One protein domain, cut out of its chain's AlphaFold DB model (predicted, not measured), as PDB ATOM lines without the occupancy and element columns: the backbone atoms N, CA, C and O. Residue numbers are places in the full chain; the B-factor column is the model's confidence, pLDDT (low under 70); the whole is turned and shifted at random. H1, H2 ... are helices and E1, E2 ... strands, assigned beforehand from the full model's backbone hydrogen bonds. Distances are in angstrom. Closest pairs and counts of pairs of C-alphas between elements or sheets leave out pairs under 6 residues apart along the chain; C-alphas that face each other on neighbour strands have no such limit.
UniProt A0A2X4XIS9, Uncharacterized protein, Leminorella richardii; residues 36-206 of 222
ATOM      1  N   CYS A  36     376.697 252.089 288.508       91.69
ATOM      2  CA  CYS A  36     375.759 251.773 289.582       91.69
ATOM      3  C   CYS A  36     376.368 250.789 290.585       91.69
ATOM      4  O   CYS A  36     377.001 249.808 290.195       91.69
ATOM      5  N   SER A  37     376.167 251.036 291.876       93.44
ATOM      6  CA  SER A  37     376.619 250.156 292.952       93.44
ATOM      7  C   SER A  37     375.635 250.140 294.117       93.44
ATOM      8  O   SER A  37     374.799 251.028 294.274       93.44
ATOM      9  N   SER A  38     375.721 249.095 294.937       93.62
ATOM     10  CA  SER A  38     374.933 248.942 296.158       93.62
ATOM     11  C   SER A  38     375.843 248.450 297.277       93.62
ATOM     12  O   SER A  38     376.758 247.665 297.029       93.62
ATOM     13  N   SER A  39     375.605 248.924 298.501       83.62
ATOM     14  CA  SER A  39     376.358 248.520 299.699       83.62
ATOM     15  C   SER A  39     375.496 247.815 300.752       83.62
ATOM     16  O   SER A  39     376.035 247.139 301.623       83.62
ATOM     17  N   ASP A  40     374.171 247.933 300.651       88.56
ATOM     18  CA  ASP A  40     373.191 247.470 301.640       88.56
ATOM     19  C   ASP A  40     372.174 246.461 301.064       88.56
ATOM     20  O   ASP A  40     371.314 245.965 301.792       88.56
ATOM     21  N   GLY A  41     372.250 246.164 299.759       86.06
ATOM     22  CA  GLY A  41     371.341 245.258 299.051       86.06
ATOM     23  C   GLY A  41     369.916 245.786 298.851       86.06
ATOM     24  O   GLY A  41     369.098 245.078 298.271       86.06
ATOM     25  N   GLN A  42     369.608 247.007 299.295       91.38
ATOM     26  CA  GLN A  42     368.282 247.634 299.184       91.38
ATOM     27  C   GLN A  42     368.309 248.919 298.356       91.38
ATOM     28  O   GLN A  42     367.323 249.245 297.689       91.38
ATOM     29  N   THR A  43     369.446 249.612 298.368       95.81
ATOM     30  CA  THR A  43     369.673 250.880 297.688       95.81
ATOM     31  C   THR A  43     370.650 250.692 296.537       95.81
ATOM     32  O   THR A  43     371.762 250.195 296.727       95.81
ATOM     33  N   LEU A  44     370.257 251.127 295.344       97.12
ATOM     34  CA  LEU A  44     371.135 251.255 294.188       97.12
ATOM     35  C   LEU A  44     371.505 252.722 293.997       97.12
ATOM     36  O   LEU A  44     370.629 253.559 293.792       97.12
ATOM     37  N   ILE A  45     372.798 253.027 294.020       96.25
ATOM     38  CA  ILE A  45     373.322 254.363 293.747       96.25
ATOM     39  C   ILE A  45     373.975 254.335 292.372       96.25
ATOM     40  O   ILE A  45     374.976 253.654 292.159       96.25
ATOM     41  N   CYS A  46     373.410 255.088 291.443       93.75
ATOM     42  CA  CYS A  46     373.894 255.264 290.088       93.75
ATOM     43  C   CYS A  46     374.508 256.652 289.930       93.75
ATOM     44  O   CYS A  46     373.854 257.675 290.104       93.75
ATOM     45  N   THR A  47     375.778 256.694 289.560       90.44
ATOM     46  CA  THR A  47     376.484 257.926 289.224       90.44
ATOM     47  C   THR A  47     376.604 258.049 287.710       90.44
ATOM     48  O   THR A  47     377.154 257.182 287.031       90.44
ATOM     49  N   VAL A  48     376.108 259.161 287.182       85.75
ATOM     50  CA  VAL A  48     376.203 259.556 285.779       85.75
ATOM     51  C   VAL A  48     377.155 260.748 285.699       85.75
ATOM     52  O   VAL A  48     376.772 261.907 285.865       85.75
ATOM     53  N   LYS A  49     378.437 260.471 285.461       77.94
ATOM     54  CA  LYS A  49     379.467 261.505 285.307       77.94
ATOM     55  C   LYS A  49     379.861 261.646 283.848       77.94
ATOM     56  O   LYS A  49     380.118 260.660 283.171       77.94
ATOM     57  N   GLY A  50     379.985 262.879 283.377       65.44
ATOM     58  CA  GLY A  50     380.699 263.143 282.133       65.44
ATOM     59  C   GLY A  50     381.070 264.610 281.962       65.44
ATOM     60  O   GLY A  50     380.694 265.453 282.777       65.44
ATOM     61  N   GLY A  51     381.876 264.879 280.936       57.75
ATOM     62  CA  GLY A  51     382.424 266.200 280.628       57.75
ATOM     63  C   GLY A  51     381.440 267.134 279.919       57.75
ATOM     64  O   GLY A  51     380.259 266.828 279.751       57.75
ATOM     65  N   ILE A  52     381.934 268.304 279.501       54.56
ATOM     66  CA  ILE A  52     381.217 269.185 278.572       54.56
ATOM     67  C   ILE A  52     381.387 268.583 277.180       54.56
ATOM     68  O   ILE A  52     382.428 268.764 276.554       54.56
ATOM     69  N   GLY A  53     380.366 267.874 276.705       51.25
ATOM     70  CA  GLY A  53     380.416 267.258 275.388       51.25
ATOM     71  C   GLY A  53     380.528 268.312 274.289       51.25
ATOM     72  O   GLY A  53     379.580 269.063 274.048       51.25
ATOM     73  N   SER A  54     381.673 268.359 273.609       52.09
ATOM     74  CA  SER A  54     381.774 268.963 272.274       52.09
ATOM     75  C   SER A  54     381.287 267.957 271.224       52.09
ATOM     76  O   SER A  54     381.214 266.761 271.502       52.09
ATOM     77  N   TRP A  55     380.895 268.443 270.039       51.50
ATOM     78  CA  TRP A  55     380.325 267.663 268.926       51.50
ATOM     79  C   TRP A  55     380.837 266.211 268.853       51.50
ATOM     80  O   TRP A  55     381.964 265.972 268.431       51.50
ATOM     81  N   GLY A  56     379.993 265.249 269.240       50.09
ATOM     82  CA  GLY A  56     380.284 263.813 269.133       50.09
ATOM     83  C   GLY A  56     380.494 263.065 270.454       50.09
ATOM     84  O   GLY A  56     380.404 261.839 270.449       50.09
ATOM     85  N   GLU A  57     380.690 263.747 271.586       54.19
ATOM     86  CA  GLU A  57     380.801 263.073 272.888       54.19
ATOM     87  C   GLU A  57     379.423 262.641 273.417       54.19
ATOM     88  O   GLU A  57     378.538 263.458 273.690       54.19
ATOM     89  N   ARG A  58     379.229 261.327 273.565       59.75
ATOM     90  CA  ARG A  58     378.091 260.753 274.289       59.75
ATOM     91  C   ARG A  58     378.406 260.830 275.782       59.75
ATOM     92  O   ARG A  58     379.335 260.183 276.250       59.75
ATOM     93  N   ILE A  59     377.634 261.613 276.523       71.38
ATOM     94  CA  ILE A  59     377.734 261.679 277.985       71.38
ATOM     95  C   ILE A  59     376.747 260.644 278.537       71.38
ATOM     96  O   ILE A  59     375.611 260.618 278.058       71.38
ATOM     97  N   PRO A  60     377.125 259.798 279.512       77.25
ATOM     98  CA  PRO A  60     376.230 258.773 280.036       77.25
ATOM     99  C   PRO A  60     374.881 259.321 280.484       77.25
ATOM    100  O   PRO A  60     374.709 260.496 280.807       77.25
ATOM    101  N   SER A  61     373.897 258.440 280.503       87.38
ATOM    102  CA  SER A  61     372.605 258.609 281.161       87.38
ATOM    103  C   SER A  61     372.114 257.207 281.507       87.38
ATOM    104  O   SER A  61     372.552 256.246 280.870       87.38
ATOM    105  N   ILE A  62     371.216 257.078 282.478       91.44
ATOM    106  CA  ILE A  62     370.491 255.817 282.666       91.44
ATOM    107  C   ILE A  62     369.546 255.625 281.479       91.44
ATOM    108  O   ILE A  62     368.846 256.565 281.102       91.44
ATOM    109  N   MET A  63     369.542 254.439 280.876       90.88
ATOM    110  CA  MET A  63     368.740 254.090 279.704       90.88
ATOM    111  C   MET A  63     367.965 252.792 279.964       90.88
ATOM    112  O   MET A  63     367.962 252.238 281.065       90.88
ATOM    113  N   SER A  64     367.256 252.307 278.948       89.75
ATOM    114  CA  SER A  64     366.412 251.115 279.074       89.75
ATOM    115  C   SER A  64     367.156 249.830 279.451       89.75
ATOM    116  O   SER A  64     366.561 248.951 280.077       89.75
ATOM    117  N   GLY A  65     368.449 249.725 279.129       89.25
ATOM    118  CA  GLY A  65     369.282 248.578 279.496       89.25
ATOM    119  C   GLY A  65     369.454 248.406 281.010       89.25
ATOM    120  O   GLY A  65     369.603 247.283 281.487       89.25
ATOM    121  N   GLU A  66     369.380 249.495 281.776       92.25
ATOM    122  CA  GLU A  66     369.590 249.493 283.225       92.25
ATOM    123  C   GLU A  66     368.303 249.256 284.034       92.25
ATOM    124  O   GLU A  66     368.376 248.921 285.218       92.25
ATOM    125  N   TYR A  67     367.116 249.372 283.423       93.25
ATOM    126  CA  TYR A  67     365.835 249.288 284.145       93.25
ATOM    127  C   TYR A  67     365.647 247.946 284.862       93.25
ATOM    128  O   TYR A  67     365.132 247.909 285.977       93.25
ATOM    129  N   GLY A  68     366.102 246.847 284.249       94.25
ATOM    130  CA  GLY A  68     366.032 245.515 284.852       94.25
ATOM    131  C   GLY A  68     366.795 245.427 286.174       94.25
ATOM    132  O   GLY A  68     366.271 244.872 287.133       94.25
ATOM    133  N   LEU A  69     367.987 246.032 286.243       93.88
ATOM    134  CA  LEU A  69     368.775 246.118 287.473       93.88
ATOM    135  C   LEU A  69     368.107 247.049 288.487       93.88
ATOM    136  O   LEU A  69     367.952 246.682 289.642       93.88
ATOM    137  N   MET A  70     367.676 248.242 288.073       95.69
ATOM    138  CA  MET A  70     367.027 249.200 288.977       95.69
ATOM    139  C   MET A  70     365.783 248.609 289.652       95.69
ATOM    140  O   MET A  70     365.543 248.854 290.831       95.69
ATOM    141  N   ASN A  71     365.026 247.786 288.926       96.62
ATOM    142  CA  ASN A  71     363.812 247.144 289.422       96.62
ATOM    143  C   ASN A  71     364.060 246.037 290.457       96.62
ATOM    144  O   ASN A  71     363.097 245.580 291.071       96.62
ATOM    145  N   THR A  72     365.308 245.610 290.686       96.62
ATOM    146  CA  THR A  72     365.636 244.682 291.782       96.62
ATOM    147  C   THR A  72     365.847 245.383 293.123       96.62
ATOM    148  O   THR A  72     366.023 244.701 294.129       96.62
ATOM    149  N   TYR A  73     365.858 246.720 293.149       97.62
ATOM    150  CA  TYR A  73     366.107 247.521 294.347       97.62
ATOM    151  C   TYR A  73     364.869 248.322 294.752       97.62
ATOM    152  O   TYR A  73     364.125 248.842 293.919       97.62
ATOM    153  N   ASP A  74     364.668 248.457 296.061       97.56
ATOM    154  CA  ASP A  74     363.572 249.249 296.619       97.56
ATOM    155  C   ASP A  74     363.835 250.752 296.469       97.56
ATOM    156  O   ASP A  74     362.911 251.529 296.203       97.56
ATOM    157  N   PHE A  75     365.095 251.158 296.619       97.81
ATOM    158  CA  PHE A  75     365.525 252.548 296.562       97.81
ATOM    159  C   PHE A  75     366.557 252.710 295.457       97.81
ATOM    160  O   PHE A  75     367.554 251.993 295.415       97.81
ATOM    161  N   VAL A  76     366.327 253.661 294.559       98.19
ATOM    162  CA  VAL A  76     367.280 253.987 293.500       98.19
ATOM    163  C   VAL A  76     367.600 255.469 293.564       98.19
ATOM    164  O   VAL A  76     366.698 256.303 293.518       98.19
ATOM    165  N   GLU A  77     368.884 255.789 293.661       97.88
ATOM    166  CA  GLU A  77     369.407 257.147 293.622       97.88
ATOM    167  C   GLU A  77     370.263 257.327 292.372       97.88
ATOM    168  O   GLU A  77     371.166 256.541 292.103       97.88
ATOM    169  N   ILE A  78     369.979 258.369 291.600       96.31
ATOM    170  CA  ILE A  78     370.737 258.759 290.418       96.31
ATOM    171  C   ILE A  78     371.341 260.137 290.680       96.31
ATOM    172  O   ILE A  78     370.603 261.111 290.832       96.31
ATOM    173  N   ASP A  79     372.668 260.238 290.678       93.62
ATOM    174  CA  ASP A  79     373.389 261.516 290.678       93.62
ATOM    175  C   ASP A  79     374.040 261.741 289.312       93.62
ATOM    176  O   ASP A  79     374.973 261.033 288.923       93.62
ATOM    177  N   ALA A  80     373.527 262.721 288.572       89.56
ATOM    178  CA  ALA A  80     373.977 263.052 287.233       89.56
ATOM    179  C   ALA A  80     374.606 264.448 287.176       89.56
ATOM    180  O   ALA A  80     373.988 265.463 287.502       89.56
ATOM    181  N   SER A  81     375.852 264.531 286.714       81.75
ATOM    182  CA  SER A  81     376.622 265.783 286.706       81.75
ATOM    183  C   SER A  81     377.106 266.225 285.322       81.75
ATOM    184  O   SER A  81     377.764 267.259 285.216       81.75
ATOM    185  N   GLY A  82     376.812 265.468 284.261       74.44
ATOM    186  CA  GLY A  82     377.213 265.810 282.893       74.44
ATOM    187  C   GLY A  82     376.401 266.967 282.301       74.44
ATOM    188  O   GLY A  82     375.219 267.099 282.601       74.44
ATOM    189  N   SER A  83     377.016 267.816 281.470       74.56
ATOM    190  CA  SER A  83     376.332 268.966 280.847       74.56
ATOM    191  C   SER A  83     375.810 268.645 279.445       74.56
ATOM    192  O   SER A  83     376.569 268.218 278.578       74.56
ATOM    193  N   ALA A  84     374.544 268.952 279.174       68.44
ATOM    194  CA  ALA A  84     373.944 268.854 277.853       68.44
ATOM    195  C   ALA A  84     374.169 270.140 277.040       68.44
ATOM    196  O   ALA A  84     373.455 271.132 277.184       68.44
ATOM    197  N   VAL A  85     375.152 270.125 276.136       61.31
ATOM    198  CA  VAL A  85     375.351 271.209 275.159       61.31
ATOM    199  C   VAL A  85     374.394 271.023 273.980       61.31
ATOM    200  O   VAL A  85     374.229 269.910 273.482       61.31
ATOM    201  N   ALA A  86     373.764 272.097 273.500       49.75
ATOM    202  CA  ALA A  86     372.867 272.092 272.342       49.75
ATOM    203  C   ALA A  86     373.642 272.057 271.006       49.75
ATOM    204  O   ALA A  86     373.653 273.021 270.254       49.75
ATOM    205  N   ALA A  87     374.306 270.945 270.698       44.47
ATOM    206  CA  ALA A  87     374.880 270.681 269.375       44.47
ATOM    207  C   ALA A  87     374.058 269.596 268.659       44.47
ATOM    208  O   ALA A  87     373.621 268.646 269.303       44.47
ATOM    209  N   GLY A  88     373.755 269.756 267.369       44.53
ATOM    210  CA  GLY A  88     372.819 268.915 266.607       44.53
ATOM    211  C   GLY A  88     373.089 267.405 266.692       44.53
ATOM    212  O   GLY A  88     374.225 266.963 266.570       44.53
ATOM    213  N   GLY A  89     372.030 266.611 266.892       48.94
ATOM    214  CA  GLY A  89     372.084 265.140 266.874       48.94
ATOM    215  C   GLY A  89     371.943 264.499 268.257       48.94
ATOM    216  O   GLY A  89     372.884 264.419 269.040       48.94
ATOM    217  N   VAL A  90     370.720 264.066 268.560       59.47
ATOM    218  CA  VAL A  90     370.190 263.618 269.859       59.47
ATOM    219  C   VAL A  90     370.792 262.292 270.357       59.47
ATOM    220  O   VAL A  90     370.633 261.246 269.729       59.47
ATOM    221  N   GLY A  91     371.416 262.331 271.536       58.31
ATOM    222  CA  GLY A  91     371.928 261.179 272.287       58.31
ATOM    223  C   GLY A  91     371.859 261.438 273.801       58.31
ATOM    224  O   GLY A  91     371.404 262.521 274.187       58.31
ATOM    225  N   PRO A  92     372.270 260.481 274.653       60.69
ATOM    226  CA  PRO A  92     372.369 260.699 276.097       60.69
ATOM    227  C   PRO A  92     373.384 261.823 276.379       60.69
ATOM    228  O   PRO A  92     374.427 261.902 275.721       60.69
ATOM    229  N   ARG A  93     373.021 262.764 277.263       71.94
ATOM    230  CA  ARG A  93     373.775 264.009 277.520       71.94
ATOM    231  C   ARG A  93     373.903 264.341 279.011       71.94
ATOM    232  O   ARG A  93     373.759 265.494 279.400       71.94
ATOM    233  N   GLY A  94     374.142 263.342 279.858       79.19
ATOM    234  CA  GLY A  94     374.227 263.581 281.305       79.19
ATOM    235  C   GLY A  94     372.870 263.812 281.964       79.19
ATOM    236  O   GLY A  94     372.810 264.392 283.043       79.19
ATOM    237  N   TYR A  95     371.788 263.375 281.314       88.88
ATOM    238  CA  TYR A  95     370.466 263.326 281.931       88.88
ATOM    239  C   TYR A  95     370.474 262.310 283.074       88.88
ATOM    240  O   TYR A  95     371.257 261.356 283.043       88.88
ATOM    241  N   GLY A  96     369.570 262.472 284.042       93.25
ATOM    242  CA  GLY A  96     369.343 261.422 285.036       93.25
ATOM    243  C   GLY A  96     368.914 260.130 284.340       93.25
ATOM    244  O   GLY A  96     369.638 259.137 284.350       93.25
ATOM    245  N   ILE A  97     367.780 260.196 283.643       94.06
ATOM    246  CA  ILE A  97     367.265 259.137 282.773       94.06
ATOM    247  C   ILE A  97     367.082 259.686 281.360       94.06
ATOM    248  O   ILE A  97     366.417 260.702 281.148       94.06
ATOM    249  N   TYR A  98     367.644 258.982 280.383       91.94
ATOM    250  CA  TYR A  98     367.395 259.176 278.963       91.94
ATOM    251  C   TYR A  98     366.507 258.041 278.453       91.94
ATOM    252  O   TYR A  98     366.955 256.910 278.284       91.94
ATOM    253  N   VAL A  99     365.241 258.348 278.193       92.00
ATOM    254  CA  VAL A  99     364.266 257.374 277.703       92.00
ATOM    255  C   VAL A  99     364.521 257.108 276.221       92.00
ATOM    256  O   VAL A  99     364.243 257.951 275.361       92.00
ATOM    257  N   ASP A 100     365.058 255.926 275.936       88.69
ATOM    258  CA  ASP A 100     365.373 255.433 274.593       88.69
ATOM    259  C   ASP A 100     364.577 254.185 274.183       88.69
ATOM    260  O   ASP A 100     364.725 253.697 273.062       88.69
ATOM    261  N   TYR A 101     363.721 253.698 275.079       91.56
ATOM    262  CA  TYR A 101     362.760 252.630 274.854       91.56
ATOM    263  C   TYR A 101     361.616 252.739 275.873       91.56
ATOM    264  O   TYR A 101     361.798 253.303 276.959       91.56
ATOM    265  N   SER A 102     360.439 252.198 275.543       94.62
ATOM    266  CA  SER A 102     359.314 252.129 276.484       94.62
ATOM    267  C   SER A 102     359.646 251.213 277.662       94.62
ATOM    268  O   SER A 102     360.246 250.156 277.482       94.62
ATOM    269  N   GLY A 103     359.235 251.573 278.873       96.06
ATOM    270  CA  GLY A 103     359.580 250.781 280.049       96.06
ATOM    271  C   GLY A 103     358.948 251.276 281.337       96.06
ATOM    272  O   GLY A 103     358.348 252.350 281.387       96.06
ATOM    273  N   VAL A 104     359.093 250.467 282.384       97.31
ATOM    274  CA  VAL A 104     358.551 250.747 283.716       97.31
ATOM    275  C   VAL A 104     359.655 250.583 284.753       97.31
ATOM    276  O   VAL A 104     360.303 249.538 284.809       97.31
ATOM    277  N   LEU A 105     359.830 251.601 285.592       97.81
ATOM    278  CA  LEU A 105     360.598 251.509 286.826       97.81
ATOM    279  C   LEU A 105     359.664 251.208 287.998       97.81
ATOM    280  O   LEU A 105     358.717 251.954 288.250       97.81
ATOM    281  N   THR A 106     359.934 250.116 288.705       97.38
ATOM    282  CA  THR A 106     359.103 249.579 289.791       97.38
ATOM    283  C   THR A 106     359.729 249.726 291.173       97.38
ATOM    284  O   THR A 106     359.137 249.253 292.142       97.38
ATOM    285  N   SER A 107     360.898 250.366 291.290       96.50
ATOM    286  CA  SER A 107     361.486 250.689 292.594       96.50
ATOM    287  C   SER A 107     360.493 251.497 293.437       96.50
ATOM    288  O   SER A 107     359.742 252.316 292.906       96.50
ATOM    289  N   LYS A 108     360.461 251.280 294.758       97.69
ATOM    290  CA  LYS A 108     359.536 251.986 295.665       97.69
ATOM    291  C   LYS A 108     359.815 253.483 295.693       97.69
ATOM    292  O   LYS A 108     358.881 254.283 295.758       97.69
ATOM    293  N   THR A 109     361.094 253.851 295.655       97.69
ATOM    294  CA  THR A 109     361.549 255.241 295.590       97.69
ATOM    295  C   THR A 109     362.593 255.404 294.497       97.69
ATOM    296  O   THR A 109     363.531 254.611 294.392       97.69
ATOM    297  N   LEU A 110     362.449 256.469 293.714       98.44
ATOM    298  CA  LEU A 110     363.426 256.922 292.737       98.44
ATOM    299  C   LEU A 110     363.804 258.371 293.048       98.44
ATOM    300  O   LEU A 110     362.960 259.266 292.976       98.44
ATOM    301  N   LEU A 111     365.068 258.595 293.382       98.50
ATOM    302  CA  LEU A 111     365.658 259.911 293.580       98.50
ATOM    303  C   LEU A 111     366.583 260.226 292.407       98.50
ATOM    304  O   LEU A 111     367.474 259.448 292.091       98.50
ATOM    305  N   ILE A 112     366.396 261.381 291.778       98.00
ATOM    306  CA  ILE A 112     367.241 261.867 290.691       98.00
ATOM    307  C   ILE A 112     367.750 263.254 291.059       98.00
ATOM    308  O   ILE A 112     366.966 264.171 291.307       98.00
ATOM    309  N   THR A 113     369.062 263.434 291.050       96.44
ATOM    310  CA  THR A 113     369.707 264.741 291.160       96.44
ATOM    311  C   THR A 113     370.464 265.016 289.872       96.44
ATOM    312  O   THR A 113     371.269 264.196 289.444       96.44
ATOM    313  N   THR A 114     370.221 266.173 289.253       92.56
ATOM    314  CA  THR A 114     370.996 266.620 288.089       92.56
ATOM    315  C   THR A 114     371.684 267.947 288.371       92.56
ATOM    316  O   THR A 114     371.069 268.879 288.885       92.56
ATOM    317  N   ASN A 115     372.970 268.057 288.045       89.19
ATOM    318  CA  ASN A 115     373.778 269.251 288.325       89.19
ATOM    319  C   ASN A 115     374.321 269.933 287.059       89.19
ATOM    320  O   ASN A 115     374.657 271.115 287.101       89.19
ATOM    321  N   GLY A 116     374.410 269.214 285.937       82.25
ATOM    322  CA  GLY A 116     374.976 269.750 284.700       82.25
ATOM    323  C   GLY A 116     374.059 270.744 283.983       82.25
ATOM    324  O   GLY A 116     372.834 270.688 284.092       82.25
ATOM    325  N   SER A 117     374.645 271.665 283.216       82.56
ATOM    326  CA  SER A 117     373.863 272.615 282.412       82.56
ATOM    327  C   SER A 117     373.028 271.867 281.370       82.56
ATOM    328  O   SER A 117     373.563 271.019 280.667       82.56
ATOM    329  N   GLY A 118     371.732 272.168 281.259       81.94
ATOM    330  CA  GLY A 118     370.790 271.493 280.356       81.94
ATOM    331  C   GLY A 118     370.492 270.030 280.711       81.94
ATOM    332  O   GLY A 118     369.835 269.341 279.932       81.94
ATOM    333  N   ALA A 119     370.989 269.535 281.850       87.69
ATOM    334  CA  ALA A 119     370.774 268.164 282.289       87.69
ATOM    335  C   ALA A 119     369.385 268.011 282.918       87.69
ATOM    336  O   ALA A 119     369.165 268.341 284.087       87.69
ATOM    337  N   ASP A 120     368.455 267.495 282.124       92.00
ATOM    338  CA  ASP A 120     367.117 267.145 282.580       92.00
ATOM    339  C   ASP A 120     367.130 265.909 283.498       92.00
ATOM    340  O   ASP A 120     367.911 264.975 283.287       92.00
ATOM    341  N   GLY A 121     366.246 265.876 284.502       94.94
ATOM    342  CA  GLY A 121     366.064 264.703 285.366       94.94
ATOM    343  C   GLY A 121     365.619 263.476 284.573       94.94
ATOM    344  O   GLY A 121     366.296 262.450 284.577       94.94
ATOM    345  N   ILE A 122     364.514 263.608 283.837       95.62
ATOM    346  CA  ILE A 122     364.028 262.616 282.871       95.62
ATOM    347  C   ILE A 122     363.895 263.294 281.508       95.62
ATOM    348  O   ILE A 122     363.157 264.268 281.358       95.62
ATOM    349  N   ARG A 123     364.572 262.746 280.498       92.56
ATOM    350  CA  ARG A 123     364.540 263.229 279.118       92.56
ATOM    351  C   ARG A 123     363.957 262.175 278.192       92.56
ATOM    352  O   ARG A 123     364.490 261.073 278.109       92.56
ATOM    353  N   VAL A 124     362.970 262.560 277.388       89.75
ATOM    354  CA  VAL A 124     362.552 261.792 276.206       89.75
ATOM    355  C   VAL A 124     362.868 262.621 274.973       89.75
ATOM    356  O   VAL A 124     362.412 263.754 274.863       89.75
ATOM    357  N   ASN A 125     363.707 262.105 274.074       79.38
ATOM    358  CA  ASN A 125     364.240 262.902 272.964       79.38
ATOM    359  C   ASN A 125     363.769 262.455 271.590       79.38
ATOM    360  O   ASN A 125     363.559 263.302 270.732       79.38
ATOM    361  N   LYS A 126     363.644 261.152 271.363       75.81
ATOM    362  CA  LYS A 126     363.295 260.559 270.071       75.81
ATOM    363  C   LYS A 126     362.439 259.325 270.317       75.81
ATOM    364  O   LYS A 126     362.571 258.737 271.380       75.81
ATOM    365  N   GLY A 127     361.664 258.918 269.316       75.44
ATOM    366  CA  GLY A 127     360.829 257.718 269.380       75.44
ATOM    367  C   GLY A 127     359.478 257.945 270.058       75.44
ATOM    368  O   GLY A 127     359.246 258.971 270.694       75.44
ATOM    369  N   GLU A 128     358.569 256.993 269.863       89.81
ATOM    370  CA  GLU A 128     357.231 256.998 270.458       89.81
ATOM    371  C   GLU A 128     357.216 256.107 271.700       89.81
ATOM    372  O   GLU A 128     356.731 254.974 271.667       89.81
ATOM    373  N   TYR A 129     357.830 256.597 272.777       91.69
ATOM    374  CA  TYR A 129     358.038 255.810 273.986       91.69
ATOM    375  C   TYR A 129     357.041 256.167 275.084       91.69
ATOM    376  O   TYR A 129     356.711 257.337 275.298       91.69
ATOM    377  N   ASP A 130     356.608 255.132 275.799       93.44
ATOM    378  CA  ASP A 130     355.874 255.246 277.055       93.44
ATOM    379  C   ASP A 130     356.797 254.841 278.194       93.44
ATOM    380  O   ASP A 130     357.231 253.689 278.288       93.44
ATOM    381  N   PHE A 131     357.102 255.792 279.066       97.06
ATOM    382  CA  PHE A 131     357.944 255.556 280.227       97.06
ATOM    383  C   PHE A 131     357.151 255.759 281.508       97.06
ATOM    384  O   PHE A 131     356.503 256.790 281.679       97.06
ATOM    385  N   THR A 132     357.202 254.782 282.410       98.38
ATOM    386  CA  THR A 132     356.459 254.817 283.672       98.38
ATOM    387  C   THR A 132     357.395 254.720 284.867       98.38
ATOM    388  O   THR A 132     358.271 253.860 284.902       98.38
ATOM    389  N   VAL A 133     357.164 255.544 285.887       98.31
ATOM    390  CA  VAL A 133     357.739 255.380 287.226       98.31
ATOM    391  C   VAL A 133     356.601 255.038 288.182       98.31
ATOM    392  O   VAL A 133     355.729 255.873 288.433       98.31
ATOM    393  N   ALA A 134     356.596 253.801 288.679       97.94
ATOM    394  CA  ALA A 134     355.535 253.284 289.540       97.94
ATOM    395  C   ALA A 134     355.694 253.684 291.011       97.94
ATOM    396  O   ALA A 134     354.701 253.839 291.720       97.94
ATOM    397  N   GLY A 135     356.933 253.854 291.472       96.81
ATOM    398  CA  GLY A 135     357.227 254.316 292.824       96.81
ATOM    399  C   GLY A 135     357.208 255.830 292.981       96.81
ATOM    400  O   GLY A 135     356.984 256.593 292.039       96.81
ATOM    401  N   LYS A 136     357.493 256.273 294.206       97.62
ATOM    402  CA  LYS A 136     357.613 257.692 294.533       97.62
ATOM    403  C   LYS A 136     358.828 258.292 293.826       97.62
ATOM    404  O   LYS A 136     359.959 257.874 294.068       97.62
ATOM    405  N   LEU A 137     358.594 259.313 293.006       98.62
ATOM    406  CA  LEU A 137     359.639 260.041 292.290       98.62
ATOM    407  C   LEU A 137     360.032 261.325 293.028       98.62
ATOM    408  O   LEU A 137     359.181 262.140 293.373       98.62
ATOM    409  N   THR A 138     361.331 261.543 293.203       98.69
ATOM    410  CA  THR A 138     361.902 262.836 293.593       98.69
ATOM    411  C   THR A 138     362.940 263.265 292.562       98.69
ATOM    412  O   THR A 138     363.878 262.522 292.298       98.69
ATOM    413  N   ILE A 139     362.795 264.462 291.993       98.25
ATOM    414  CA  ILE A 139     363.762 265.063 291.071       98.25
ATOM    415  C   ILE A 139     364.235 266.402 291.629       98.25
ATOM    416  O   ILE A 139     363.421 267.262 291.957       98.25
ATOM    417  N   ASN A 140     365.554 266.581 291.670       96.50
ATOM    418  CA  ASN A 140     366.223 267.828 292.013       96.50
ATOM    419  C   ASN A 140     367.161 268.247 290.875       96.50
ATOM    420  O   ASN A 140     368.337 267.875 290.851       96.50
ATOM    421  N   SER A 141     366.650 269.044 289.942       93.25
ATOM    422  CA  SER A 141     367.425 269.568 288.816       93.25
ATOM    423  C   SER A 141     368.035 270.919 289.167       93.25
ATOM    424  O   SER A 141     367.366 271.953 289.189       93.25
ATOM    425  N   LYS A 142     369.328 270.913 289.483       91.06
ATOM    426  CA  LYS A 142     370.092 272.064 289.987       91.06
ATOM    427  C   LYS A 142     370.855 272.806 288.889       91.06
ATOM    428  O   LYS A 142     371.196 273.971 289.083       91.06
ATOM    429  N   GLY A 143     371.118 272.150 287.760       83.56
ATOM    430  CA  GLY A 143     371.848 272.733 286.635       83.56
ATOM    431  C   GLY A 143     371.097 273.862 285.922       83.56
ATOM    432  O   GLY A 143     369.864 273.911 285.893       83.56
ATOM    433  N   THR A 144     371.843 274.781 285.306       81.44
ATOM    434  CA  THR A 144     371.281 275.877 284.500       81.44
ATOM    435  C   THR A 144     370.477 275.326 283.324       81.44
ATOM    436  O   THR A 144     370.975 274.480 282.591       81.44
ATOM    437  N   SER A 145     369.242 275.795 283.115       83.38
ATOM    438  CA  SER A 145     368.324 275.301 282.069       83.38
ATOM    439  C   SER A 145     367.949 273.805 282.136       83.38
ATOM    440  O   SER A 145     367.346 273.315 281.182       83.38
ATOM    441  N   GLY A 146     368.283 273.076 283.208       87.19
ATOM    442  CA  GLY A 146     367.878 271.675 283.372       87.19
ATOM    443  C   GLY A 146     366.430 271.569 283.841       87.19
ATOM    444  O   GLY A 146     366.087 272.101 284.900       87.19
ATOM    445  N   ASP A 147     365.578 270.907 283.069       91.75
ATOM    446  CA  ASP A 147     364.191 270.640 283.438       91.75
ATOM    447  C   ASP A 147     364.095 269.418 284.368       91.75
ATOM    448  O   ASP A 147     364.948 268.536 284.355       91.75
ATOM    449  N   GLY A 148     363.031 269.310 285.165       94.56
ATOM    450  CA  GLY A 148     362.807 268.088 285.944       94.56
ATOM    451  C   GLY A 148     362.431 266.913 285.033       94.56
ATOM    452  O   GLY A 148     363.118 265.893 284.993       94.56
ATOM    453  N   ILE A 149     361.367 267.086 284.247       94.69
ATOM    454  CA  ILE A 149     360.943 266.163 283.182       94.69
ATOM    455  C   ILE A 149     360.814 266.944 281.877       94.69
ATOM    456  O   ILE A 149     360.172 267.995 281.853       94.69
ATOM    457  N   ASN A 150     361.363 266.413 280.787       92.00
ATOM    458  CA  ASN A 150     361.297 267.034 279.470       92.00
ATOM    459  C   ASN A 150     360.998 266.010 278.373       92.00
ATOM    460  O   ASN A 150     361.858 265.213 277.983       92.00
ATOM    461  N   VAL A 151     359.776 266.063 277.851       90.94
ATOM    462  CA  VAL A 151     359.378 265.325 276.650       90.94
ATOM    463  C   VAL A 151     359.609 266.237 275.449       90.94
ATOM    464  O   VAL A 151     358.866 267.196 275.214       90.94
ATOM    465  N   ALA A 152     360.703 265.998 274.733       84.75
ATOM    466  CA  ALA A 152     361.151 266.827 273.624       84.75
ATOM    467  C   ALA A 152     360.356 266.569 272.345       84.75
ATOM    468  O   ALA A 152     359.865 265.471 272.101       84.75
ATOM    469  N   ASN A 153     360.312 267.572 271.472       76.31
ATOM    470  CA  ASN A 153     359.882 267.391 270.092       76.31
ATOM    471  C   ASN A 153     361.116 267.243 269.189       76.31
ATOM    472  O   ASN A 153     361.454 268.158 268.438       76.31
ATOM    473  N   SER A 154     361.825 266.112 269.284       74.31
ATOM    474  CA  SER A 154     362.810 265.769 268.246       74.31
ATOM    475  C   SER A 154     362.208 264.748 267.290       74.31
ATOM    476  O   SER A 154     361.547 263.797 267.704       74.31
ATOM    477  N   ASN A 155     362.456 264.949 265.995       73.44
ATOM    478  CA  ASN A 155     361.987 264.091 264.902       73.44
ATOM    479  C   ASN A 155     360.462 263.906 264.840       73.44
ATOM    480  O   ASN A 155     359.999 262.893 264.324       73.44
ATOM    481  N   ASN A 156     359.687 264.868 265.354       71.62
ATOM    482  CA  ASN A 156     358.227 264.807 265.378       71.62
ATOM    483  C   ASN A 156     357.673 263.527 266.029       71.62
ATOM    484  O   ASN A 156     356.679 262.958 265.576       71.62
ATOM    485  N   ALA A 157     358.348 263.031 267.065       76.69
ATOM    486  CA  ALA A 157     357.855 261.905 267.840       76.69
ATOM    487  C   ALA A 157     356.835 262.373 268.896       76.69
ATOM    488  O   ALA A 157     356.875 263.528 269.330       76.69
ATOM    489  N   GLY A 158     355.911 261.486 269.275       84.81
ATOM    490  CA  GLY A 158     354.970 261.692 270.375       84.81
ATOM    491  C   GLY A 158     355.228 260.685 271.490       84.81
ATOM    492  O   GLY A 158     355.144 259.481 271.259       84.81
ATOM    493  N   SER A 159     355.587 261.153 272.682       91.50
ATOM    494  CA  SER A 159     355.959 260.304 273.819       91.50
ATOM    495  C   SER A 159     355.177 260.658 275.074       91.50
ATOM    496  O   SER A 159     354.731 261.794 275.249       91.50
ATOM    497  N   ARG A 160     355.033 259.689 275.978       92.94
ATOM    498  CA  ARG A 160     354.319 259.890 277.238       92.94
ATOM    499  C   ARG A 160     355.167 259.449 278.416       92.94
ATOM    500  O   ARG A 160     355.806 258.399 278.391       92.94
ATOM    501  N   VAL A 161     355.151 260.258 279.465       96.06
ATOM    502  CA  VAL A 161     355.758 259.920 280.752       96.06
ATOM    503  C   VAL A 161     354.655 259.818 281.794       96.06
ATOM    504  O   VAL A 161     353.877 260.753 281.965       96.06
ATOM    505  N   PHE A 162     354.597 258.696 282.501       97.44
ATOM    506  CA  PHE A 162     353.626 258.434 283.556       97.44
ATOM    507  C   PHE A 162     354.347 258.302 284.894       97.44
ATOM    508  O   PHE A 162     355.130 257.379 285.103       97.44
ATOM    509  N   ILE A 163     354.077 259.205 285.828       97.62
ATOM    510  CA  ILE A 163     354.525 259.084 287.215       97.62
ATOM    511  C   ILE A 163     353.314 258.647 288.025       97.62
ATOM    512  O   ILE A 163     352.473 259.471 288.380       97.62
ATOM    513  N   THR A 164     353.180 257.340 288.241       96.69
ATOM    514  CA  THR A 164     351.993 256.754 288.882       96.69
ATOM    515  C   THR A 164     352.143 256.620 290.395       96.69
ATOM    516  O   THR A 164     351.135 256.505 291.091       96.69
ATOM    517  N   GLY A 165     353.368 256.712 290.920       94.25
ATOM    518  CA  GLY A 165     353.601 256.841 292.354       94.25
ATOM    519  C   GLY A 165     353.141 258.197 292.883       94.25
ATOM    520  O   GLY A 165     353.496 259.251 292.349       94.25
ATOM    521  N   GLU A 166     352.341 258.175 293.948       94.12
ATOM    522  CA  GLU A 166     351.824 259.388 294.580       94.12
ATOM    523  C   GLU A 166     352.932 260.248 295.205       94.12
ATOM    524  O   GLU A 166     354.014 259.768 295.557       94.12
ATOM    525  N   GLN A 167     352.621 261.531 295.415       95.00
ATOM    526  CA  GLN A 167     353.493 262.486 296.111       95.00
ATOM    527  C   GLN A 167     354.857 262.682 295.434       95.00
ATOM    528  O   GLN A 167     355.876 262.858 296.110       95.00
ATOM    529  N   ALA A 168     354.882 262.657 294.100       96.56
ATOM    530  CA  ALA A 168     356.076 263.010 293.351       96.56
ATOM    531  C   ALA A 168     356.524 264.443 293.692       96.56
ATOM    532  O   ALA A 168     355.697 265.351 293.776       96.56
ATOM    533  N   TYR A 169     357.825 264.657 293.864       97.31
ATOM    534  CA  TYR A 169     358.407 265.983 294.075       97.31
ATOM    535  C   TYR A 169     359.371 266.296 292.937       97.31
ATOM    536  O   TYR A 169     360.341 265.572 292.736       97.31
ATOM    537  N   ILE A 170     359.108 267.353 292.175       96.62
ATOM    538  CA  ILE A 170     359.915 267.725 291.011       96.62
ATOM    539  C   ILE A 170     360.321 269.184 291.160       96.62
ATOM    540  O   ILE A 170     359.509 270.085 290.954       96.62
ATOM    541  N   GLU A 171     361.583 269.420 291.499       94.06
ATOM    542  CA  GLU A 171     362.172 270.752 291.574       94.06
ATOM    543  C   GLU A 171     363.146 270.980 290.418       94.06
ATOM    544  O   GLU A 171     364.057 270.187 290.184       94.06
ATOM    545  N   SER A 172     362.992 272.112 289.734       91.69
ATOM    546  CA  SER A 172     363.980 272.627 288.788       91.69
ATOM    547  C   SER A 172     364.409 274.042 289.174       91.69
ATOM    548  O   SER A 172     363.590 274.965 289.252       91.69
ATOM    549  N   LYS A 173     365.716 274.220 289.404       88.50
ATOM    550  CA  LYS A 173     366.335 275.500 289.778       88.50
ATOM    551  C   LYS A 173     366.733 276.367 288.598       88.50
ATOM    552  O   LYS A 173     366.809 277.579 288.753       88.50
ATOM    553  N   GLY A 174     367.029 275.764 287.450       79.31
ATOM    554  CA  GLY A 174     367.517 276.475 286.268       79.31
ATOM    555  C   GLY A 174     366.591 276.398 285.057       79.31
ATOM    556  O   GLY A 174     366.679 277.264 284.187       79.31
ATOM    557  N   GLY A 175     365.728 275.384 284.985       86.75
ATOM    558  CA  GLY A 175     364.802 275.130 283.882       86.75
ATOM    559  C   GLY A 175     363.341 275.203 284.323       86.75
ATOM    560  O   GLY A 175     362.956 276.065 285.110       86.75
ATOM    561  N   ILE A 176     362.528 274.311 283.768       88.38
ATOM    562  CA  ILE A 176     361.104 274.116 284.054       88.38
ATOM    563  C   ILE A 176     360.936 272.795 284.810       88.38
ATOM    564  O   ILE A 176     361.542 271.795 284.444       88.38
ATOM    565  N   GLY A 177     360.082 272.746 285.836       90.88
ATOM    566  CA  GLY A 177     359.827 271.502 286.575       90.88
ATOM    567  C   GLY A 177     359.365 270.360 285.661       90.88
ATOM    568  O   GLY A 177     359.998 269.310 285.614       90.88
ATOM    569  N   VAL A 178     358.309 270.579 284.875       92.50
ATOM    570  CA  VAL A 178     357.811 269.607 283.887       92.50
ATOM    571  C   VAL A 178     357.504 270.307 282.567       92.50
ATOM    572  O   VAL A 178     356.750 271.284 282.546       92.50
ATOM    573  N   ARG A 179     358.058 269.788 281.468       89.25
ATOM    574  CA  ARG A 179     357.866 270.279 280.100       89.25
ATOM    575  C   ARG A 179     357.414 269.157 279.168       89.25
ATOM    576  O   ARG A 179     358.093 268.142 279.024       89.25
ATOM    577  N   ALA A 180     356.319 269.406 278.458       89.38
ATOM    578  CA  ALA A 180     355.940 268.664 277.261       89.38
ATOM    579  C   ALA A 180     356.009 269.626 276.067       89.38
ATOM    580  O   ALA A 180     355.295 270.631 276.020       89.38
ATOM    581  N   ASN A 181     356.923 269.376 275.129       85.62
ATOM    582  CA  ASN A 181     357.080 270.240 273.960       85.62
ATOM    583  C   ASN A 181     355.983 269.953 272.935       85.62
ATOM    584  O   ASN A 181     355.611 268.796 272.729       85.62
ATOM    585  N   LEU A 182     355.499 271.000 272.267       83.00
ATOM    586  CA  LEU A 182     354.489 270.854 271.225       83.00
ATOM    587  C   LEU A 182     355.078 270.071 270.052       83.00
ATOM    588  O   LEU A 182     356.205 270.325 269.628       83.00
ATOM    589  N   THR A 183     354.300 269.132 269.529       81.69
ATOM    590  CA  THR A 183     354.658 268.253 268.412       81.69
ATOM    591  C   THR A 183     353.508 268.229 267.411       81.69
ATOM    592  O   THR A 183     352.358 268.422 267.804       81.69
ATOM    593  N   SER A 184     353.800 268.025 266.122       82.88
ATOM    594  CA  SER A 184     352.748 267.802 265.119       82.88
ATOM    595  C   SER A 184     352.375 266.322 264.997       82.88
ATOM    596  O   SER A 184     351.504 265.970 264.203       82.88
ATOM    597  N   ASN A 185     353.002 265.449 265.793       85.44
ATOM    598  CA  ASN A 185     352.578 264.065 265.946       85.44
ATOM    599  C   ASN A 185     351.185 263.995 266.592       85.44
ATOM    600  O   ASN A 185     350.964 264.574 267.656       85.44
ATOM    601  N   ALA A 186     350.270 263.235 265.986       85.56
ATOM    602  CA  ALA A 186     348.902 263.067 266.480       85.56
ATOM    603  C   ALA A 186     348.826 262.430 267.881       85.56
ATOM    604  O   ALA A 186     347.864 262.668 268.607       85.56
ATOM    605  N   ARG A 187     349.839 261.647 268.277       87.06
ATOM    606  CA  ARG A 187     349.964 261.078 269.624       87.06
ATOM    607  C   ARG A 187     350.222 262.140 270.693       87.06
ATOM    608  O   ARG A 187     349.864 261.919 271.844       87.06
ATOM    609  N   GLY A 188     350.825 263.268 270.318       87.31
ATOM    610  CA  GLY A 188     351.203 264.331 271.243       87.31
ATOM    611  C   GLY A 188     352.360 263.956 272.173       87.31
ATOM    612  O   GLY A 188     352.861 262.832 272.169       87.31
ATOM    613  N   ASN A 189     352.786 264.932 272.970       90.00
ATOM    614  CA  ASN A 189     353.692 264.725 274.092       90.00
ATOM    615  C   ASN A 189     352.919 264.939 275.390       90.00
ATOM    616  O   ASN A 189     352.268 265.971 275.550       90.00
ATOM    617  N   GLU A 190     353.006 263.988 276.315       91.19
ATOM    618  CA  GLU A 190     352.221 264.017 277.549       91.19
ATOM    619  C   GLU A 190     353.086 263.689 278.769       91.19
ATOM    620  O   GLU A 190     353.989 262.852 278.716       91.19
ATOM    621  N   VAL A 191     352.777 264.331 279.894       94.19
ATOM    622  CA  VAL A 191     353.300 263.949 281.207       94.19
ATOM    623  C   VAL A 191     352.123 263.843 282.166       94.19
ATOM    624  O   VAL A 191     351.420 264.825 282.396       94.19
ATOM    625  N   HIS A 192     351.918 262.654 282.721       94.56
ATOM    626  CA  HIS A 192     350.876 262.357 283.699       94.56
ATOM    627  C   HIS A 192     351.514 262.199 285.071       94.56
ATOM    628  O   HIS A 192     352.460 261.428 285.225       94.56
ATOM    629  N   LEU A 193     350.996 262.914 286.067       95.00
ATOM    630  CA  LEU A 193     351.459 262.829 287.449       95.00
ATOM    631  C   LEU A 193     350.314 262.356 288.345       95.00
ATOM    632  O   LEU A 193     349.187 262.838 288.224       95.00
ATOM    633  N   ALA A 194     350.616 261.432 289.252       93.31
ATOM    634  CA  ALA A 194     349.683 260.952 290.259       93.31
ATOM    635  C   ALA A 194     349.332 262.025 291.303       93.31
ATOM    636  O   ALA A 194     349.838 263.153 291.301       93.31
ATOM    637  N   LYS A 195     348.438 261.652 292.225       90.50
ATOM    638  CA  LYS A 195     347.908 262.560 293.240       90.50
ATOM    639  C   LYS A 195     349.008 263.156 294.120       90.50
ATOM    640  O   LYS A 195     350.019 262.517 294.423       90.50
ATOM    641  N   ASN A 196     348.759 264.383 294.580       92.44
ATOM    642  CA  ASN A 196     349.630 265.138 295.489       92.44
ATOM    643  C   ASN A 196     351.049 265.403 294.957       92.44
ATOM    644  O   ASN A 196     351.965 265.640 295.746       92.44
ATOM    645  N   ALA A 197     351.247 265.378 293.637       93.31
ATOM    646  CA  ALA A 197     352.510 265.786 293.043       93.31
ATOM    647  C   ALA A 197     352.784 267.278 293.303       93.31
ATOM    648  O   ALA A 197     351.908 268.133 293.174       93.31
ATOM    649  N   THR A 198     354.024 267.595 293.657       93.94
ATOM    650  CA  THR A 198     354.503 268.963 293.854       93.94
ATOM    651  C   THR A 198     355.537 269.285 292.787       93.94
ATOM    652  O   THR A 198     356.556 268.605 292.676       93.94
ATOM    653  N   ILE A 199     355.277 270.336 292.008       91.44
ATOM    654  CA  ILE A 199     356.188 270.824 290.971       91.44
ATOM    655  C   ILE A 199     356.668 272.214 291.372       91.44
ATOM    656  O   ILE A 199     355.882 273.162 291.440       91.44
ATOM    657  N   VAL A 200     357.971 272.347 291.592       89.25
ATOM    658  CA  VAL A 200     358.623 273.608 291.937       89.25
ATOM    659  C   VAL A 200     359.503 274.037 290.769       89.25
ATOM    660  O   VAL A 200     360.412 273.328 290.347       89.25
ATOM    661  N   THR A 201     359.227 275.215 290.216       87.31
ATOM    662  CA  THR A 201     360.063 275.829 289.177       87.31
ATOM    663  C   THR A 201     360.620 277.131 289.724       87.31
ATOM    664  O   THR A 201     359.879 278.100 289.863       87.31
ATOM    665  N   LEU A 202     361.908 277.129 290.061       81.06
ATOM    666  CA  LEU A 202     362.631 278.306 290.557       81.06
ATOM    667  C   LEU A 202     363.464 278.968 289.451       81.06
ATOM    668  O   LEU A 202     363.845 280.130 289.575       81.06
ATOM    669  N   GLY A 203     363.748 278.224 288.379       66.88
ATOM    670  CA  GLY A 203     364.517 278.705 287.240       66.88
ATOM    671  C   GLY A 203     363.780 279.750 286.422       66.88
ATOM    672  O   GLY A 203     362.549 279.782 286.359       66.88
ATOM    673  N   THR A 204     364.551 280.607 285.749       64.19
ATOM    674  CA  THR A 204     363.962 281.625 284.883       64.19
ATOM    675  C   THR A 204     363.248 280.995 283.706       64.19
ATOM    676  O   THR A 204     362.164 281.492 283.431       64.19
ATOM    677  N   GLY A 205     363.764 279.906 283.097       55.72
ATOM    678  CA  GLY A 205     363.187 279.112 281.984       55.72
ATOM    679  C   GLY A 205     362.485 279.947 280.892       55.72
ATOM    680  O   GLY A 205     362.414 281.156 280.974       55.72
ATOM    681  N   SER A 206     361.786 279.394 279.908       54.81
ATOM    682  CA  SER A 206     360.698 280.153 279.237       54.81
ATOM    683  C   SER A 206     359.707 279.162 278.675       54.81
ATOM    684  O   SER A 206     360.121 278.193 278.047       54.81
TER     685      SER A 206
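What this domain is: This is residues 36 to 206 of the 222 residues of an uncharacterized protein of Leminorella richardii (UniProt A0A2X4XIS9). With little regular structure, the chain winds in stacked turns walled by three parallel sheets, E1-E2-E5-E8-E11-E14, E3-E6-E9-E12 and E4-E7-E10-E13, with H1 at one end. Of 171 printed residues, 67 are in H1 and fourteen named strands, mostly strand. It is compact, radius of gyration of the C-alphas 14.6 A, spanning 42 by 35 by 30 A.

How they stand to each other: In the largest sheet E1, residues 43 to 48, and E2, residues 75 to 80, are parallel, N 44 and O 75 2.8 A apart. H1, residues 64 to 70, joins them in a strand-helix-strand unit; within hydrogen-bond range are 1 of 3 O i to N i+4 and 3 of 4 O i to N i+3 pairs. The smaller sheets, their facing parts 9.8 A centre to centre, make a sandwich.

Where its parts are: Find C-alpha 43, opening E1, at (369.673, 250.880, 297.688); E14, residues 198 to 201, ends with C-alpha 201 at (360.063, 275.829, 289.177).

The domain as a whole: Links 49 to 63 and 81 to 96 are long; pLDDT is under 70 at 50 to 58, 84 to 92 and 203 to 206.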